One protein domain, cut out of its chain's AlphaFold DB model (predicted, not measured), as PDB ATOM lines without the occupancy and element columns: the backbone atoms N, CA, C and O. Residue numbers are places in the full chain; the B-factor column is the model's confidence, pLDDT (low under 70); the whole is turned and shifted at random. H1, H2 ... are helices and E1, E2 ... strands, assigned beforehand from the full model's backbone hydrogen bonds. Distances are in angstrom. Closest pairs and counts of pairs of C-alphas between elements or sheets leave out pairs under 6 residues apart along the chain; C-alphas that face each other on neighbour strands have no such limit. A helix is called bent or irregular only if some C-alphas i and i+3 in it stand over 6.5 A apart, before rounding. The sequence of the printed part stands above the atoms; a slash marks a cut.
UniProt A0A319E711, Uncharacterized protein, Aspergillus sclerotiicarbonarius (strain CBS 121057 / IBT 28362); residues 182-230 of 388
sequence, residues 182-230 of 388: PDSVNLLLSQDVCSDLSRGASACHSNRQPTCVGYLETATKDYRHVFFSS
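What this domain is: This is residues 182 to 230 of the 388 residues of an uncharacterized protein of Aspergillus sclerotiicarbonarius (strain CBS 121057 / IBT 28362) (UniProt A0A319E711). A hairpin of two strands, E1 and E2, has one helix, H1, packed on its E1 side, with the helix's last turn and the hairpin's turn at opposite ends of an elongated shape. Residues 185 to 186 add a short parallel pairing with residues 214 to 215 of E1. The 49 printed residues hold H1, E1 and E2 in that order, the strands antiparallel and the class mixed. The whole is only just compact, close to loose, with a radius of gyration of the C-alphas of 11.1 A and spans of 35 by 22 by 18 A.

How they stand to each other: Look first at E1, residues 212 to 217, and E2, residues 224 to 228, a hairpin at 162 degrees, with N 213 and O 227 2.8 A apart. From H1, residues 193 to 206, the closest C-alphas to E1 are those of Gly 200 and Val 213, 4.5 A. H1 and E2 are near each other, with 6 pairs of C-alphas within 10 A. In H1, 7 of 10 O i to N i+4 pairs are within hydrogen-bond range.

Where its parts are: Find C-alpha 193 at (10.061, -35.615, -57.560); H1 runs 22.0 A from there, only just irregular, with C-alphas 203 and 206 6.9 A apart. E1 spans 14.1 A; E2 spans 13.1 A, ending at C-alpha 228, (6.968, -34.296, -43.942).

The domain as a whole: The C-alphas farthest apart, Ser 206 and Thr 220, are 35.1 A apart. The printed part has no cut; H1 to E1 is a tight link, E1 to E2 a short one. Confidence is under 70 at residue 182, residues 204 to 207 and residues 220 to 221.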
ATOM      1  N   PRO A 182      -3.480 -42.849 -46.659       54.31
ATOM      2  CA  PRO A 182      -3.978 -43.067 -48.022       54.31
ATOM      3  C   PRO A 182      -3.302 -42.263 -49.143       54.31
ATOM      4  O   PRO A 182      -3.456 -42.636 -50.297       54.31
ATOM      5  N   ASP A 183      -2.520 -41.221 -48.835       71.00
ATOM      6  CA  ASP A 183      -2.161 -40.203 -49.841       71.00
ATOM      7  C   ASP A 183      -0.655 -39.970 -50.045       71.00
ATOM      8  O   ASP A 183      -0.258 -39.043 -50.749       71.00
ATOM      9  N   SER A 184       0.225 -40.777 -49.443       83.12
ATOM     10  CA  SER A 184       1.669 -40.570 -49.636       83.12
ATOM     11  C   SER A 184       2.156 -41.185 -50.958       83.12
ATOM     12  O   SER A 184       1.894 -42.354 -51.235       83.12
ATOM     13  N   VAL A 185       2.874 -40.404 -51.772       92.25
ATOM     14  CA  VAL A 185       3.438 -40.837 -53.065       92.25
ATOM     15  C   VAL A 185       4.812 -41.484 -52.855       92.25
ATOM     16  O   VAL A 185       5.638 -40.959 -52.103       92.25
ATOM     17  N   ASN A 186       5.078 -42.608 -53.532       92.31
ATOM     18  CA  ASN A 186       6.426 -43.175 -53.599       92.31
ATOM     19  C   ASN A 186       7.277 -42.357 -54.579       92.31
ATOM     20  O   ASN A 186       7.138 -42.481 -55.795       92.31
ATOM     21  N   LEU A 187       8.180 -41.546 -54.043       93.12
ATOM     22  CA  LEU A 187       9.020 -40.622 -54.800       93.12
ATOM     23  C   LEU A 187      10.018 -41.346 -55.721       93.12
ATOM     24  O   LEU A 187      10.519 -40.734 -56.654       93.12
ATOM     25  N   LEU A 188      10.281 -42.648 -55.527       88.69
ATOM     26  CA  LEU A 188      11.099 -43.439 -56.465       88.69
ATOM     27  C   LEU A 188      10.393 -43.718 -57.791       88.69
ATOM     28  O   LEU A 188      11.056 -43.967 -58.794       88.69
ATOM     29  N   LEU A 189       9.060 -43.729 -57.780       92.12
ATOM     30  CA  LEU A 189       8.237 -43.958 -58.966       92.12
ATOM     31  C   LEU A 189       7.807 -42.639 -59.621       92.12
ATOM     32  O   LEU A 189       7.127 -42.657 -60.645       92.12
ATOM     33  N   SER A 190       8.187 -41.508 -59.026       91.81
ATOM     34  CA  SER A 190       7.856 -40.189 -59.540       91.81
ATOM     35  C   SER A 190       8.690 -39.863 -60.776       91.81
ATOM     36  O   SER A 190       9.909 -40.035 -60.793       91.81
ATOM     37  N   GLN A 191       8.026 -39.356 -61.814       91.81
ATOM     38  CA  GLN A 191       8.694 -38.822 -63.000       91.81
ATOM     39  C   GLN A 191       9.319 -37.443 -62.728       91.81
ATOM     40  O   GLN A 191      10.282 -37.063 -63.392       91.81
ATOM     41  N   ASP A 192       8.788 -36.716 -61.740       89.12
ATOM     42  CA  ASP A 192       9.262 -35.409 -61.296       89.12
ATOM     43  C   ASP A 192       9.029 -35.257 -59.784       89.12
ATOM     44  O   ASP A 192       7.979 -34.807 -59.311       89.12
ATOM     45  N   VAL A 193      10.059 -35.635 -59.026       89.06
ATOM     46  CA  VAL A 193      10.061 -35.615 -57.560       89.06
ATOM     47  C   VAL A 193       9.764 -34.214 -57.018       89.06
ATOM     48  O   VAL A 193       9.093 -34.085 -55.996       89.06
ATOM     49  N   CYS A 194      10.223 -33.155 -57.692       83.00
ATOM     50  CA  CYS A 194      10.023 -31.778 -57.247       83.00
ATOM     51  C   CYS A 194       8.557 -31.355 -57.378       83.00
ATOM     52  O   CYS A 194       8.016 -30.725 -56.463       83.00
ATOM     53  N   SER A 195       7.901 -31.733 -58.476       88.31
ATOM     54  CA  SER A 195       6.471 -31.483 -58.679       88.31
ATOM     55  C   SER A 195       5.606 -32.226 -57.661       88.31
ATOM     56  O   SER A 195       4.676 -31.635 -57.105       88.31
ATOM     57  N   ASP A 196       5.925 -33.486 -57.360       90.75
ATOM     58  CA  ASP A 196       5.174 -34.279 -56.376       90.75
ATOM     59  C   ASP A 196       5.399 -33.789 -54.940       90.75
ATOM     60  O   ASP A 196       4.441 -33.672 -54.170       90.75
ATOM     61  N   LEU A 197       6.634 -33.406 -54.591       87.62
ATOM     62  CA  LEU A 197       6.928 -32.786 -53.297       87.62
ATOM     63  C   LEU A 197       6.217 -31.437 -53.137       87.62
ATOM     64  O   LEU A 197       5.634 -31.163 -52.089       87.62
ATOM     65  N   SER A 198       6.217 -30.606 -54.183       85.81
ATOM     66  CA  SER A 198       5.529 -29.310 -54.176       85.81
ATOM     67  C   SER A 198       4.019 -29.486 -54.040       85.81
ATOM     68  O   SER A 198       3.387 -28.805 -53.237       85.81
ATOM     69  N   ARG A 199       3.439 -30.454 -54.760       86.94
ATOM     70  CA  ARG A 199       2.011 -30.784 -54.683       86.94
ATOM     71  C   ARG A 199       1.613 -31.254 -53.286       86.94
ATOM     72  O   ARG A 199       0.610 -30.777 -52.753       86.94
ATOM     73  N   GLY A 200       2.412 -32.138 -52.689       84.31
ATOM     74  CA  GLY A 200       2.199 -32.585 -51.316       84.31
ATOM     75  C   GLY A 200       2.311 -31.426 -50.323       84.31
ATOM     76  O   GLY A 200       1.427 -31.272 -49.491       84.31
ATOM     77  N   ALA A 201       3.310 -30.547 -50.464       83.38
ATOM     78  CA  ALA A 201       3.490 -29.375 -49.604       83.38
ATOM     79  C   ALA A 201       2.353 -28.339 -49.734       83.38
ATOM     80  O   ALA A 201       1.921 -27.752 -48.736       83.38
ATOM     81  N   SER A 202       1.823 -28.121 -50.940       83.00
ATOM     82  CA  SER A 202       0.677 -27.229 -51.168       83.00
ATOM     83  C   SER A 202      -0.601 -27.749 -50.508       83.00
ATOM     84  O   SER A 202      -1.351 -26.959 -49.935       83.00
ATOM     85  N   ALA A 203      -0.818 -29.068 -50.495       77.31
ATOM     86  CA  ALA A 203      -1.965 -29.680 -49.821       77.31
ATOM     87  C   ALA A 203      -1.953 -29.472 -48.290       77.31
ATOM     88  O   ALA A 203      -3.006 -29.496 -47.656       77.31
ATOM     89  N   CYS A 204      -0.785 -29.198 -47.695       69.56
ATOM     90  CA  CYS A 204      -0.616 -28.983 -46.255       69.56
ATOM     91  C   CYS A 204      -1.148 -27.634 -45.743       69.56
ATOM     92  O   CYS A 204      -1.309 -27.466 -44.537       69.56
ATOM     93  N   HIS A 205      -1.402 -26.656 -46.619       63.44
ATOM     94  CA  HIS A 205      -1.680 -25.271 -46.205       63.44
ATOM     95  C   HIS A 205      -3.011 -25.095 -45.458       63.44
ATOM     96  O   HIS A 205      -3.248 -24.059 -44.841       63.44
ATOM     97  N   SER A 206      -3.876 -26.107 -45.478       66.69
ATOM     98  CA  SER A 206      -5.173 -26.096 -44.805       66.69
ATOM     99  C   SER A 206      -5.138 -26.660 -43.381       66.69
ATOM    100  O   SER A 206      -6.112 -26.479 -42.649       66.69
ATOM    101  N   ASN A 207      -4.050 -27.316 -42.952       60.06
ATOM    102  CA  ASN A 207      -4.034 -28.042 -41.682       60.06
ATOM    103  C   ASN A 207      -2.734 -27.812 -40.893       60.06
ATOM    104  O   ASN A 207      -1.637 -28.041 -41.391       60.06
ATOM    105  N   ARG A 208      -2.845 -27.396 -39.624       73.12
ATOM    106  CA  ARG A 208      -1.704 -27.105 -38.723       73.12
ATOM    107  C   ARG A 208      -0.977 -28.363 -38.220       73.12
ATOM    108  O   ARG A 208      -0.419 -28.350 -37.125       73.12
ATOM    109  N   GLN A 209      -0.992 -29.456 -38.975       76.44
ATOM    110  CA  GLN A 209      -0.270 -30.675 -38.622       76.44
ATOM    111  C   GLN A 209       0.731 -31.057 -39.716       76.44
ATOM    112  O   GLN A 209       0.418 -30.918 -40.901       76.44
ATOM    113  N   PRO A 210       1.936 -31.519 -39.331       80.69
ATOM    114  CA  PRO A 210       2.929 -31.986 -40.283       80.69
ATOM    115  C   PRO A 210       2.333 -33.161 -41.053       80.69
ATOM    116  O   PRO A 210       2.006 -34.204 -40.489       80.69
ATOM    117  N   THR A 211       2.151 -32.965 -42.350       87.44
ATOM    118  CA  THR A 211       1.568 -33.960 -43.248       87.44
ATOM    119  C   THR A 211       2.678 -34.575 -44.085       87.44
ATOM    120  O   THR A 211       3.642 -33.910 -44.472       87.44
ATOM    121  N   CYS A 212       2.584 -35.887 -44.287       90.50
ATOM    122  CA  CYS A 212       3.528 -36.634 -45.102       90.50
ATOM    123  C   CYS A 212       3.395 -36.191 -46.564       90.50
ATOM    124  O   CYS A 212       2.320 -36.294 -47.143       90.50
ATOM    125  N   VAL A 213       4.495 -35.739 -47.154       92.62
ATOM    126  CA  VAL A 213       4.573 -35.250 -48.538       92.62
ATOM    127  C   VAL A 213       4.901 -36.396 -49.501       92.62
ATOM    128  O   VAL A 213       4.458 -36.399 -50.642       92.62
ATOM    129  N   GLY A 214       5.639 -37.406 -49.040       92.88
ATOM    130  CA  GLY A 214       6.003 -38.571 -49.844       92.88
ATOM    131  C   GLY A 214       6.975 -39.488 -49.114       92.88
ATOM    132  O   GLY A 214       7.413 -39.190 -48.001       92.88
ATOM    133  N   TYR A 215       7.324 -40.614 -49.732       93.75
ATOM    134  CA  TYR A 215       8.296 -41.559 -49.183       93.75
ATOM    135  C   TYR A 215       9.218 -42.143 -50.253       93.75
ATOM    136  O   TYR A 215       8.881 -42.173 -51.431       93.75
ATOM    137  N   LEU A 216      10.381 -42.636 -49.832       92.06
ATOM    138  CA  LEU A 216      11.293 -43.445 -50.639       92.06
ATOM    139  C   LEU A 216      11.375 -44.837 -50.014       92.06
ATOM    140  O   LEU A 216      11.755 -44.985 -48.848       92.06
ATOM    141  N   GLU A 217      11.022 -45.858 -50.785       90.69
ATOM    142  CA  GLU A 217      11.090 -47.257 -50.364       90.69
ATOM    143  C   GLU A 217      12.220 -47.982 -51.095       90.69
ATOM    144  O   GLU A 217      12.152 -48.244 -52.294       90.69
ATOM    145  N   THR A 218      13.297 -48.279 -50.374       80.12
ATOM    146  CA  THR A 218      14.453 -48.961 -50.967       80.12
ATOM    147  C   THR A 218      14.138 -50.433 -51.261       80.12
ATOM    148  O   THR A 218      13.383 -51.074 -50.536       80.12
ATOM    149  N   ALA A 219      14.723 -50.993 -52.329       75.19
ATOM    150  CA  ALA A 219      14.449 -52.367 -52.778       75.19
ATOM    151  C   ALA A 219      14.768 -53.440 -51.716       75.19
ATOM    152  O   ALA A 219      14.194 -54.531 -51.717       75.19
ATOM    153  N   THR A 220      15.668 -53.121 -50.783       66.94
ATOM    154  CA  THR A 220      15.821 -53.842 -49.523       66.94
ATOM    155  C   THR A 220      14.646 -53.456 -48.630       66.94
ATOM    156  O   THR A 220      14.678 -52.389 -48.022       66.94
ATOM    157  N   LYS A 221      13.610 -54.300 -48.590       61.12
ATOM    158  CA  LYS A 221      12.278 -54.099 -47.971       61.12
ATOM    159  C   LYS A 221      12.242 -53.673 -46.485       61.12
ATOM    160  O   LYS A 221      11.174 -53.664 -45.883       61.12
ATOM    161  N   ASP A 222      13.374 -53.310 -45.898       75.00
ATOM    162  CA  ASP A 222      13.544 -53.054 -44.473       75.00
ATOM    163  C   ASP A 222      13.561 -51.555 -44.125       75.00
ATOM    164  O   ASP A 222      13.478 -51.206 -42.948       75.00
ATOM    165  N   TYR A 223      13.647 -50.654 -45.116       72.12
ATOM    166  CA  TYR A 223      13.742 -49.211 -44.862       72.12
ATOM    167  C   TYR A 223      12.843 -48.373 -45.780       72.12
ATOM    168  O   TYR A 223      12.983 -48.380 -47.007       72.12
ATOM    169  N   ARG A 224      11.960 -47.589 -45.143       88.88
ATOM    170  CA  ARG A 224      11.123 -46.555 -45.760       88.88
ATOM    171  C   ARG A 224      11.481 -45.193 -45.172       88.88
ATOM    172  O   ARG A 224      11.333 -44.973 -43.971       88.88
ATOM    173  N   HIS A 225      11.928 -44.278 -46.022       83.56
ATOM    174  CA  HIS A 225      12.194 -42.892 -45.643       83.56
ATOM    175  C   HIS A 225      10.964 -42.047 -45.956       83.56
ATOM    176  O   HIS A 225      10.488 -42.086 -47.083       83.56
ATOM    177  N   VAL A 226      10.443 -41.305 -44.981       91.38
ATOM    178  CA  VAL A 226       9.207 -40.520 -45.120       91.38
ATOM    179  C   VAL A 226       9.525 -39.037 -44.957       91.38
ATOM    180  O   VAL A 226      10.255 -38.659 -44.042       91.38
ATOM    181  N   PHE A 227       8.981 -38.207 -45.842       88.06
ATOM    182  CA  PHE A 227       9.184 -36.761 -45.872       88.06
ATOM    183  C   PHE A 227       7.923 -36.059 -45.378       88.06
ATOM    184  O   PHE A 227       6.822 -36.397 -45.806       88.06
ATOM    185  N   PHE A 228       8.077 -35.072 -44.498       87.81
ATOM    186  CA  PHE A 228       6.968 -34.296 -43.942       87.81
ATOM    187  C   PHE A 228       7.127 -32.819 -44.289       87.81
ATOM    188  O   PHE A 228       8.242 -32.297 -44.302       87.81
ATOM    189  N   SER A 229       6.006 -32.149 -44.546       85.25
ATOM    190  CA  SER A 229       5.977 -30.704 -44.740       85.25
ATOM    191  C   SER A 229       6.163 -30.038 -43.384       85.25
ATOM    192  O   SER A 229       5.373 -30.257 -42.459       85.25
ATOM    193  N   SER A 230       7.244 -29.276 -43.239       71.75
ATOM    194  CA  SER A 230       7.498 -28.521 -42.018       71.75
ATOM    195  C   SER A 230       6.569 -27.314 -42.014       71.75
ATOM    196  O   SER A 230       6.652 -26.458 -42.893       71.75
TER     197      SER A 230